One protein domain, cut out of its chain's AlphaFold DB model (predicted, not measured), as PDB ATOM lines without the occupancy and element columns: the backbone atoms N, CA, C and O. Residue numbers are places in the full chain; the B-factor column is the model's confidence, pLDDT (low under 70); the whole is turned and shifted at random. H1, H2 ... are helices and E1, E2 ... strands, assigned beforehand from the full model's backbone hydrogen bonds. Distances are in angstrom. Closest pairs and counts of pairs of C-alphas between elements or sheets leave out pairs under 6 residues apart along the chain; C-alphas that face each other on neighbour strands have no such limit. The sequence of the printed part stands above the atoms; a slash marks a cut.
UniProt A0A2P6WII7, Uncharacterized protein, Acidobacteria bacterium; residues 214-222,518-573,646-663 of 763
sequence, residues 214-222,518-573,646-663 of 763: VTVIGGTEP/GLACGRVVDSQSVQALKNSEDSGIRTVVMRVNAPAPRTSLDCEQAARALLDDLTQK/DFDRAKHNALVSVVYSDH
ATOM      1  N   VAL A 214      40.124  43.396  29.290       94.12
ATOM      2  CA  VAL A 214      41.421  43.734  28.700       94.12
ATOM      3  C   VAL A 214      41.249  43.914  27.201       94.12
ATOM      4  O   VAL A 214      40.812  43.006  26.497       94.12
ATOM      5  N   THR A 215      41.636  45.086  26.704       93.75
ATOM      6  CA  THR A 215      41.788  45.344  25.270       93.75
ATOM      7  C   THR A 215      43.268  45.459  24.930       93.75
ATOM      8  O   THR A 215      43.966  46.299  25.498       93.75
ATOM      9  N   VAL A 216      43.743  44.644  23.993       93.56
ATOM     10  CA  VAL A 216      45.102  44.716  23.445       93.56
ATOM     11  C   VAL A 216      45.048  45.302  22.043       93.56
ATOM     12  O   VAL A 216      44.237  44.886  21.214       93.56
ATOM     13  N   ILE A 217      45.936  46.261  21.787       90.19
ATOM     14  CA  ILE A 217      46.136  46.894  20.485       90.19
ATOM     15  C   ILE A 217      47.490  46.454  19.932       90.19
ATOM     16  O   ILE A 217      48.514  46.597  20.605       90.19
ATOM     17  N   GLY A 218      47.484  45.962  18.699       87.62
ATOM     18  CA  GLY A 218      48.678  45.619  17.941       87.62
ATOM     19  C   GLY A 218      48.975  46.618  16.820       87.62
ATOM     20  O   GLY A 218      48.495  47.754  16.796       87.62
ATOM     21  N   GLY A 219      49.822  46.187  15.886       86.81
ATOM     22  CA  GLY A 219      50.193  46.968  14.709       86.81
ATOM     23  C   GLY A 219      49.171  46.893  13.570       86.81
ATOM     24  O   GLY A 219      47.977  46.673  13.757       86.81
ATOM     25  N   THR A 220      49.666  47.086  12.349       89.25
ATOM     26  CA  THR A 220      48.894  46.798  11.135       89.25
ATOM     27  C   THR A 220      48.789  45.285  10.937       89.25
ATOM     28  O   THR A 220      49.795  44.596  11.082       89.25
ATOM     29  N   GLU A 221      47.616  44.789  10.546       90.38
ATOM     30  CA  GLU A 221      47.363  43.364  10.294       90.38
ATOM     31  C   GLU A 221      46.742  43.099   8.913       90.38
ATOM     32  O   GLU A 221      46.165  44.016   8.311       90.38
ATOM     33  N   PRO A 222      46.797  41.848   8.421       91.50
ATOM     34  CA  PRO A 222      45.866  41.371   7.410       91.50
ATOM     35  C   PRO A 222      44.481  41.170   8.052       91.50
ATOM     36  O   PRO A 222      44.325  40.289   8.886       91.50
ATOM     37  N   GLY A 518      44.344  46.194   7.959       88.94
ATOM     38  CA  GLY A 518      43.612  46.571   9.171       88.94
ATOM     39  C   GLY A 518      44.530  46.945  10.332       88.94
ATOM     40  O   GLY A 518      45.752  46.997  10.182       88.94
ATOM     41  N   LEU A 519      43.933  47.220  11.491       87.94
ATOM     42  CA  LEU A 519      44.637  47.389  12.764       87.94
ATOM     43  C   LEU A 519      44.302  46.205  13.664       87.94
ATOM     44  O   LEU A 519      43.125  45.938  13.887       87.94
ATOM     45  N   ALA A 520      45.332  45.552  14.195       89.50
ATOM     46  CA  ALA A 520      45.163  44.446  15.121       89.50
ATOM     47  C   ALA A 520      44.567  44.953  16.438       89.50
ATOM     48  O   ALA A 520      45.130  45.840  17.087       89.50
ATOM     49  N   CYS A 521      43.438  44.385  16.847       90.31
ATOM     50  CA  CYS A 521      42.834  44.674  18.136       90.31
ATOM     51  C   CYS A 521      42.020  43.481  18.639       90.31
ATOM     52  O   CYS A 521      41.225  42.902  17.904       90.31
ATOM     53  N   GLY A 522      42.163  43.163  19.922       90.88
ATOM     54  CA  GLY A 522      41.403  42.109  20.586       90.88
ATOM     55  C   GLY A 522      40.927  42.582  21.950       90.88
ATOM     56  O   GLY A 522      41.672  43.253  22.663       90.88
ATOM     57  N   ARG A 523      39.684  42.258  22.311       92.81
ATOM     58  CA  ARG A 523      39.116  42.558  23.629       92.81
ATOM     59  C   ARG A 523      38.554  41.293  24.249       92.81
ATOM     60  O   ARG A 523      37.774  40.592  23.610       92.81
ATOM     61  N   VAL A 524      38.924  41.040  25.496       94.44
ATOM     62  CA  VAL A 524      38.505  39.855  26.244       94.44
ATOM     63  C   VAL A 524      37.999  40.288  27.609       94.44
ATOM     64  O   VAL A 524      38.603  41.144  28.258       94.44
ATOM     65  N   VAL A 525      36.888  39.695  28.038       94.88
ATOM     66  CA  VAL A 525      36.262  39.967  29.336       94.88
ATOM     67  C   VAL A 525      36.196  38.682  30.151       94.88
ATOM     68  O   VAL A 525      35.737  37.653  29.659       94.88
ATOM     69  N   ASP A 526      36.612  38.744  31.415       95.69
ATOM     70  CA  ASP A 526      36.360  37.682  32.385       95.69
ATOM     71  C   ASP A 526      35.018  37.933  33.085       95.69
ATOM     72  O   ASP A 526      34.925  38.648  34.090       95.69
ATOM     73  N   SER A 527      33.954  37.340  32.539       93.94
ATOM     74  CA  SER A 527      32.602  37.515  33.072       93.94
ATOM     75  C   SER A 527      32.453  37.009  34.510       93.94
ATOM     76  O   SER A 527      31.647  37.565  35.258       93.94
ATOM     77  N   GLN A 528      33.217  35.994  34.934       93.94
ATOM     78  CA  GLN A 528      33.148  35.479  36.307       93.94
ATOM     79  C   GLN A 528      33.722  36.497  37.297       93.94
ATOM     80  O   GLN A 528      33.085  36.809  38.305       93.94
ATOM     81  N   SER A 529      34.880  37.075  36.971       94.25
ATOM     82  CA  SER A 529      35.505  38.141  37.756       94.25
ATOM     83  C   SER A 529      34.637  39.402  37.805       94.25
ATOM     84  O   SER A 529      34.483  40.006  38.869       94.25
ATOM     85  N   VAL A 530      33.994  39.777  36.689       95.56
ATOM     86  CA  VAL A 530      33.035  40.897  36.663       95.56
ATOM     87  C   VAL A 530      31.882  40.654  37.638       95.56
ATOM     88  O   VAL A 530      31.575  41.534  38.441       95.56
ATOM     89  N   GLN A 531      31.267  39.466  37.623       94.94
ATOM     90  CA  GLN A 531      30.175  39.156  38.556       94.94
ATOM     91  C   GLN A 531      30.644  39.128  40.015       94.94
ATOM     92  O   GLN A 531      29.917  39.598  40.885       94.94
ATOM     93  N   ALA A 532      31.854  38.631  40.289       93.31
ATOM     94  CA  ALA A 532      32.406  38.579  41.642       93.31
ATOM     95  C   ALA A 532      32.662  39.971  42.252       93.31
ATOM     96  O   ALA A 532      32.590  40.130  43.470       93.31
ATOM     97  N   LEU A 533      32.955  40.977  41.419       93.25
ATOM     98  CA  LEU A 533      33.202  42.360  41.852       93.25
ATOM     99  C   LEU A 533      31.961  43.260  41.785       93.25
ATOM    100  O   LEU A 533      31.994  44.386  42.290       93.25
ATOM    101  N   LYS A 534      30.880  42.794  41.156       95.12
ATOM    102  CA  LYS A 534      29.646  43.560  40.990       95.12
ATOM    103  C   LYS A 534      28.937  43.759  42.329       95.12
ATOM    104  O   LYS A 534      28.778  42.830  43.117       95.12
ATOM    105  N   ASN A 535      28.439  44.970  42.557       94.50
ATOM    106  CA  ASN A 535      27.571  45.291  43.688       94.50
ATOM    107  C   ASN A 535      26.444  46.249  43.249       94.50
ATOM    108  O   ASN A 535      26.207  46.426  42.055       94.50
ATOM    109  N   SER A 536      25.690  46.816  44.193       94.00
ATOM    110  CA  SER A 536      24.555  47.699  43.883       94.00
ATOM    111  C   SER A 536      24.949  49.035  43.243       94.00
ATOM    112  O   SER A 536      24.115  49.645  42.582       94.00
ATOM    113  N   GLU A 537      26.188  49.488  43.440       95.25
ATOM    114  CA  GLU A 537      26.696  50.791  42.983       95.25
ATOM    115  C   GLU A 537      27.765  50.661  41.885       95.25
ATOM    116  O   GLU A 537      28.069  51.629  41.191       95.25
ATOM    117  N   ASP A 538      28.320  49.462  41.701       93.50
ATOM    118  CA  ASP A 538      29.435  49.182  40.803       93.50
ATOM    119  C   ASP A 538      29.116  48.005  39.873       93.50
ATOM    120  O   ASP A 538      28.745  46.914  40.311       93.50
ATOM    121  N   SER A 539      29.323  48.215  38.570       93.69
ATOM    122  CA  SER A 539      29.161  47.191  37.529       93.69
ATOM    123  C   SER A 539      30.071  45.967  37.696       93.69
ATOM    124  O   SER A 539      29.798  44.933  37.090       93.69
ATOM    125  N   GLY A 540      31.150  46.089  38.478       94.44
ATOM    126  CA  GLY A 540      32.199  45.077  38.622       94.44
ATOM    127  C   GLY A 540      33.229  45.088  37.486       94.44
ATOM    128  O   GLY A 540      34.230  44.377  37.562       94.44
ATOM    129  N   ILE A 541      33.026  45.905  36.448       93.75
ATOM    130  CA  ILE A 541      33.928  46.009  35.293       93.75
ATOM    131  C   ILE A 541      35.176  46.815  35.670       93.75
ATOM    132  O   ILE A 541      35.097  47.871  36.307       93.75
ATOM    133  N   ARG A 542      36.342  46.311  35.267       93.75
ATOM    134  CA  ARG A 542      37.664  46.911  35.463       93.75
ATOM    135  C   ARG A 542      38.437  46.875  34.146       93.75
ATOM    136  O   ARG A 542      39.214  45.953  33.893       93.75
ATOM    137  N   THR A 543      38.193  47.881  33.310       91.19
ATOM    138  CA  THR A 543      38.745  47.954  31.953       91.19
ATOM    139  C   THR A 543      40.181  48.472  31.927       91.19
ATOM    140  O   THR A 543      40.514  49.469  32.575       91.19
ATOM    141  N   VAL A 544      41.016  47.848  31.099       90.81
ATOM    142  CA  VAL A 544      42.345  48.345  30.732       90.81
ATOM    143  C   VAL A 544      42.576  48.202  29.228       90.81
ATOM    144  O   VAL A 544      42.135  47.242  28.599       90.81
ATOM    145  N   VAL A 545      43.279  49.178  28.651       91.31
ATOM    146  CA  VAL A 545      43.704  49.161  27.248       91.31
ATOM    147  C   VAL A 545      45.227  49.176  27.203       91.31
ATOM    148  O   VAL A 545      45.870  50.047  27.795       91.31
ATOM    149  N   MET A 546      45.792  48.191  26.517       91.44
ATOM    150  CA  MET A 546      47.212  47.861  26.546       91.44
ATOM    151  C   MET A 546      47.769  47.831  25.124       91.44
ATOM    152  O   MET A 546      47.078  47.446  24.177       91.44
ATOM    153  N   ARG A 547      49.039  48.197  24.985       92.62
ATOM    154  CA  ARG A 547      49.853  47.885  23.813       92.62
ATOM    155  C   ARG A 547      50.899  46.872  24.249       92.62
ATOM    156  O   ARG A 547      51.661  47.164  25.160       92.62
ATOM    157  N   VAL A 548      50.918  45.709  23.611       92.12
ATOM    158  CA  VAL A 548      51.914  44.672  23.898       92.12
ATOM    159  C   VAL A 548      53.121  44.876  22.984       92.12
ATOM    160  O   VAL A 548      52.968  44.966  21.764       92.12
ATOM    161  N   ASN A 549      54.303  44.969  23.589       90.00
ATOM    162  CA  ASN A 549      55.579  45.187  22.913       90.00
ATOM    163  C   ASN A 549      56.303  43.858  22.657       90.00
ATOM    164  O   ASN A 549      56.846  43.664  21.571       90.00
ATOM    165  N   ALA A 550      56.258  42.922  23.611       90.00
ATOM    166  CA  ALA A 550      56.878  41.606  23.480       90.00
ATOM    167  C   ALA A 550      56.066  40.517  24.205       90.00
ATOM    168  O   ALA A 550      55.803  40.672  25.395       90.00
ATOM    169  N   PRO A 551      55.702  39.407  23.537       90.94
ATOM    170  CA  PRO A 551      55.742  39.199  22.085       90.94
ATOM    171  C   PRO A 551      54.802  40.172  21.358       90.94
ATOM    172  O   PRO A 551      53.645  40.303  21.737       90.94
ATOM    173  N   ALA A 552      55.266  40.861  20.314       90.25
ATOM    174  CA  ALA A 552      54.436  41.836  19.603       90.25
ATOM    175  C   ALA A 552      53.289  41.145  18.828       90.25
ATOM    176  O   ALA A 552      53.580  40.357  17.917       90.25
ATOM    177  N   PRO A 553      52.005  41.464  19.101       91.38
ATOM    178  CA  PRO A 553      50.880  40.892  18.369       91.38
ATOM    179  C   PRO A 553      50.905  41.266  16.889       91.38
ATOM    180  O   PRO A 553      51.054  42.444  16.543       91.38
ATOM    181  N   ARG A 554      50.719  40.274  16.012       89.44
ATOM    182  CA  ARG A 554      50.728  40.469  14.554       89.44
ATOM    183  C   ARG A 554      49.324  40.492  13.948       89.44
ATOM    184  O   ARG A 554      49.146  40.997  12.843       89.44
ATOM    185  N   THR A 555      48.339  39.975  14.679       90.56
ATOM    186  CA  THR A 555      46.929  39.899  14.273       90.56
ATOM    187  C   THR A 555      45.976  40.230  15.430       90.56
ATOM    188  O   THR A 555      46.367  40.292  16.597       90.56
ATOM    189  N   SER A 556      44.699  40.429  15.129       90.25
ATOM    190  CA  SER A 556      43.622  40.608  16.102       90.25
ATOM    191  C   SER A 556      43.412  39.347  16.938       90.25
ATOM    192  O   SER A 556      43.131  39.452  18.129       90.25
ATOM    193  N   LEU A 557      43.643  38.157  16.366       90.12
ATOM    194  CA  LEU A 557      43.666  36.916  17.144       90.12
ATOM    195  C   LEU A 557      44.854  36.865  18.108       90.12
ATOM    196  O   LEU A 557      44.667  36.472  19.254       90.12
ATOM    197  N   ASP A 558      46.045  37.308  17.696       92.44
ATOM    198  CA  ASP A 558      47.174  37.455  18.620       92.44
ATOM    199  C   ASP A 558      46.837  38.432  19.755       92.44
ATOM    200  O   ASP A 558      47.143  38.157  20.912       92.44
ATOM    201  N   CYS A 559      46.176  39.554  19.448       93.25
ATOM    202  CA  CYS A 559      45.732  40.507  20.467       93.25
ATOM    203  C   CYS A 559      44.735  39.869  21.442       93.25
ATOM    204  O   CYS A 559      44.810  40.112  22.643       93.25
ATOM    205  N   GLU A 560      43.816  39.037  20.947       92.56
ATOM    206  CA  GLU A 560      42.881  38.292  21.789       92.56
ATOM    207  C   GLU A 560      43.611  37.292  22.702       92.56
ATOM    208  O   GLU A 560      43.316  37.217  23.893       92.56
ATOM    209  N   GLN A 561      44.603  36.563  22.183       93.31
ATOM    210  CA  GLN A 561      45.389  35.610  22.974       93.31
ATOM    211  C   GLN A 561      46.277  36.308  24.011       93.31
ATOM    212  O   GLN A 561      46.340  35.863  25.157       93.31
ATOM    213  N   ALA A 562      46.872  37.448  23.657       94.50
ATOM    214  CA  ALA A 562      47.597  38.297  24.593       94.50
ATOM    215  C   ALA A 562      46.676  38.837  25.700       94.50
ATOM    216  O   ALA A 562      47.033  38.803  26.876       94.50
ATOM    217  N   ALA A 563      45.469  39.293  25.349       94.81
ATOM    218  CA  ALA A 563      44.482  39.771  26.316       94.81
ATOM    219  C   ALA A 563      44.042  38.659  27.282       94.81
ATOM    220  O   ALA A 563      43.933  38.907  28.480       94.81
ATOM    221  N   ARG A 564      43.850  37.428  26.786       94.31
ATOM    222  CA  ARG A 564      43.581  36.248  27.625       94.31
ATOM    223  C   ARG A 564      44.745  35.935  28.567       94.31
ATOM    224  O   ARG A 564      44.511  35.717  29.748       94.31
ATOM    225  N   ALA A 565      45.983  35.959  28.072       94.31
ATOM    226  CA  ALA A 565      47.163  35.682  28.895       94.31
ATOM    227  C   ALA A 565      47.327  36.734  30.001       94.31
ATOM    228  O   ALA A 565      47.607  36.400  31.146       94.31
ATOM    229  N   LEU A 566      47.061  38.005  29.685       94.62
ATOM    230  CA  LEU A 566      47.023  39.072  30.679       94.62
ATOM    231  C   LEU A 566      45.896  38.873  31.703       94.62
ATOM    232  O   LEU A 566      46.106  39.156  32.878       94.62
ATOM    233  N   LEU A 567      44.714  38.393  31.302       94.69
ATOM    234  CA  LEU A 567      43.613  38.117  32.235       94.69
ATOM    235  C   LEU A 567      43.924  36.977  33.212       94.69
ATOM    236  O   LEU A 567      43.527  37.086  34.374       94.69
ATOM    237  N   ASP A 568      44.664  35.945  32.789       93.75
ATOM    238  CA  ASP A 568      45.105  34.856  33.679       93.75
ATOM    239  C   ASP A 568      45.844  35.388  34.917       93.75
ATOM    240  O   ASP A 568      45.697  34.840  36.010       93.75
ATOM    241  N   ASP A 569      46.603  36.477  34.753       93.25
ATOM    242  CA  ASP A 569      47.428  37.070  35.804       93.25
ATOM    243  C   ASP A 569      46.743  38.278  36.469       93.25
ATOM    244  O   ASP A 569      46.698  38.389  37.693       93.25
ATOM    245  N   LEU A 570      46.157  39.194  35.689       91.69
ATOM    246  CA  LEU A 570      45.588  40.456  36.187       91.69
ATOM    247  C   LEU A 570      44.296  40.285  36.999       91.69
ATOM    248  O   LEU A 570      43.893  41.228  37.692       91.69
ATOM    249  N   THR A 571      43.662  39.112  36.928       91.62
ATOM    250  CA  THR A 571      42.521  38.743  37.778       91.62
ATOM    251  C   THR A 571      42.946  38.244  39.165       91.62
ATOM    252  O   THR A 571      42.123  38.210  40.084       91.62
ATOM    253  N   GLN A 572      44.226  37.902  39.353       89.69
ATOM    254  CA  GLN A 572      44.756  37.382  40.612       89.69
ATOM    255  C   GLN A 572      45.133  38.496  41.601       89.69
ATOM    256  O   GLN A 572      45.331  39.664  41.255       89.69
ATOM    257  N   LYS A 573      45.288  38.118  42.876       89.88
ATOM    258  CA  LYS A 573      45.883  39.004  43.885       89.88
ATOM    259  C   LYS A 573      47.353  39.253  43.554       89.88
ATOM    260  O   LYS A 573      48.094  38.328  43.238       89.88
ATOM    261  N   ASP A 646      55.749  42.021  27.904       92.31
ATOM    262  CA  ASP A 646      56.072  43.442  28.013       92.31
ATOM    263  C   ASP A 646      54.961  44.276  27.367       92.31
ATOM    264  O   ASP A 646      54.554  44.022  26.225       92.31
ATOM    265  N   PHE A 647      54.448  45.262  28.097       91.94
ATOM    266  CA  PHE A 647      53.328  46.077  27.652       91.94
ATOM    267  C   PHE A 647      53.308  47.462  28.296       91.94
ATOM    268  O   PHE A 647      53.696  47.665  29.444       91.94
ATOM    269  N   ASP A 648      52.693  48.393  27.574       90.31
ATOM    270  CA  ASP A 648      52.410  49.745  28.033       90.31
ATOM    271  C   ASP A 648      50.909  50.021  28.067       90.31
ATOM    272  O   ASP A 648      50.109  49.430  27.331       90.31
ATOM    273  N   ARG A 649      50.501  51.008  28.875       86.12
ATOM    274  CA  ARG A 649      49.145  51.558  28.766       86.12
ATOM    275  C   ARG A 649      48.991  52.275  27.433       86.12
ATOM    276  O   ARG A 649      49.716  53.227  27.142       86.12
ATOM    277  N   ALA A 650      47.972  51.898  26.673       81.00
ATOM    278  CA  ALA A 650      47.652  52.571  25.429       81.00
ATOM    279  C   ALA A 650      46.597  53.662  25.649       81.00
ATOM    280  O   ALA A 650      45.604  53.478  26.354       81.00
ATOM    281  N   LYS A 651      46.800  54.811  24.999       69.06
ATOM    282  CA  LYS A 651      45.772  55.840  24.815       69.06
ATOM    283  C   LYS A 651      45.389  55.819  23.344       69.06
ATOM    284  O   LYS A 651      46.168  56.278  22.516       69.06
ATOM    285  N   HIS A 652      44.225  55.275  23.008       58.56
ATOM    286  CA  HIS A 652      43.743  55.331  21.633       58.56
ATOM    287  C   HIS A 652      42.289  55.791  21.595       58.56
ATOM    288  O   HIS A 652      41.409  55.165  22.177       58.56
ATOM    289  N   ASN A 653      42.041  56.891  20.884       47.94
ATOM    290  CA  ASN A 653      40.768  57.618  20.892       47.94
ATOM    291  C   ASN A 653      39.614  56.911  20.143       47.94
ATOM    292  O   ASN A 653      38.568  57.522  19.960       47.94
ATOM    293  N   ALA A 654      39.771  55.664  19.675       46.12
ATOM    294  CA  ALA A 654      38.857  55.091  18.674       46.12
ATOM    295  C   ALA A 654      38.615  53.568  18.764       46.12
ATOM    296  O   ALA A 654      38.513  52.913  17.734       46.12
ATOM    297  N   LEU A 655      38.495  52.981  19.960       57.69
ATOM    298  CA  LEU A 655      38.165  51.546  20.115       57.69
ATOM    299  C   LEU A 655      36.734  51.296  20.597       57.69
ATOM    300  O   LEU A 655      36.488  50.492  21.490       57.69
ATOM    301  N   VAL A 656      35.768  51.999  20.009       44.62
ATOM    302  CA  VAL A 656      34.371  51.975  20.478       44.62
ATOM    303  C   VAL A 656      33.548  50.811  19.884       44.62
ATOM    304  O   VAL A 656      32.413  50.610  20.294       44.62
ATOM    305  N   SER A 657      34.089  49.981  18.982       57.25
ATOM    306  CA  SER A 657      33.299  48.914  18.326       57.25
ATOM    307  C   SER A 657      33.946  47.527  18.266       57.25
ATOM    308  O   SER A 657      33.499  46.693  17.479       57.25
ATOM    309  N   VAL A 658      34.986  47.250  19.057       72.12
ATOM    310  CA  VAL A 658      35.584  45.904  19.098       72.12
ATOM    311  C   VAL A 658      34.654  44.979  19.881       72.12
ATOM    312  O   VAL A 658      34.395  45.208  21.066       72.12
ATOM    313  N   VAL A 659      34.135  43.951  19.208       74.25
ATOM    314  CA  VAL A 659      33.349  42.891  19.848       74.25
ATOM    315  C   VAL A 659      34.266  42.143  20.809       74.25
ATOM    316  O   VAL A 659      35.373  41.762  20.432       74.25
ATOM    317  N   TYR A 660      33.824  41.977  22.053       80.81
ATOM    318  CA  TYR A 660      34.591  41.239  23.046       80.81
ATOM    319  C   TYR A 660      34.291  39.744  22.952       80.81
ATOM    320  O   TYR A 660      33.173  39.347  22.618       80.81
ATOM    321  N   SER A 661      35.278  38.933  23.302       86.75
ATOM    322  CA  SER A 661      35.091  37.517  23.599       86.75
ATOM    323  C   SER A 661      35.144  37.267  25.101       86.75
ATOM    324  O   SER A 661      35.687  38.066  25.871       86.75
ATOM    325  N   ASP A 662      34.550  36.160  25.535       88.75
ATOM    326  CA  ASP A 662      34.642  35.755  26.936       88.75
ATOM    327  C   ASP A 662      35.974  35.042  27.204       88.75
ATOM    328  O   ASP A 662      36.460  34.272  26.368       88.75
ATOM    329  N   HIS A 663      36.551  35.264  28.386       89.44
ATOM    330  CA  HIS A 663      37.795  34.642  28.837       89.44
ATOM    331  C   HIS A 663      37.758  33.101  28.788       89.44
ATOM    332  O   HIS A 663      38.781  32.474  28.511       89.44
TER     333      HIS A 663
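What this domain is: This is residues 214 to 222, 518 to 573 and 646 to 663 of the 763 residues of an uncharacterized protein of Acidobacteria bacterium (UniProt A0A2P6WII7). A strongly twisted sheet of four strands curls round one long helix, H2, in two layers: sheet, and helix on one face. The small helix H1 and the loop after it reach out past one end, and the closing stretch 650 to 663 arches over the other side of the sheet from E4 back to E2. The printed part has 83 residues, in the order E1 E2 H1 E3 H2 E4; the sheet, E2 E1 E3 E4, is mixed, as is the class, helices and strands. It is compact, with a radius of gyration of the C-alphas of 12.9 A, yet elongated, spanning 42 by 26 by 20 A.

How they stand to each other: E1, residues 214 to 222, bends by 78 degrees at residue 219. E2, residues 518 to 525, is its antiparallel neighbour at 157 degrees, with N 216 and O 522 2.8 A apart. E3, residues 543 to 550, is parallel to E1 at 47 degrees, with N 546 and O 215 2.8 A apart. E4, residues 646 to 649, is antiparallel to E3 at 141 degrees, with N 549 and O 646 2.8 A apart. H2, residues 556 to 570, is on the sheet; its closest C-alphas to E2 are those of Ser 556 and Ala 520, 4.3 A. H1, residues 527 to 533, is not on the sheet and is apart from H2. Every O i to N i+4 pair is within hydrogen-bond range in H1, and 10 of 11 in H2.

Where its parts are: E1 runs 21.9 A from C-alpha 214 at (41.421, 43.734, 28.700), E2 22.5 A, H1 10.0 A, E3 21.0 A, H2 20.2 A, and E4 10.7 A to C-alpha 649 at (49.145, 51.558, 28.766).

The domain as a whole: The C-alphas farthest apart, Pro 222 and Ser 536, are 42.7 A apart. The cuts span 5.9 A from C-alpha 222 to 518 and 19.4 A from C-alpha 573 to 646. No link printed whole is long. Residues 651 to 657 have pLDDT under 70.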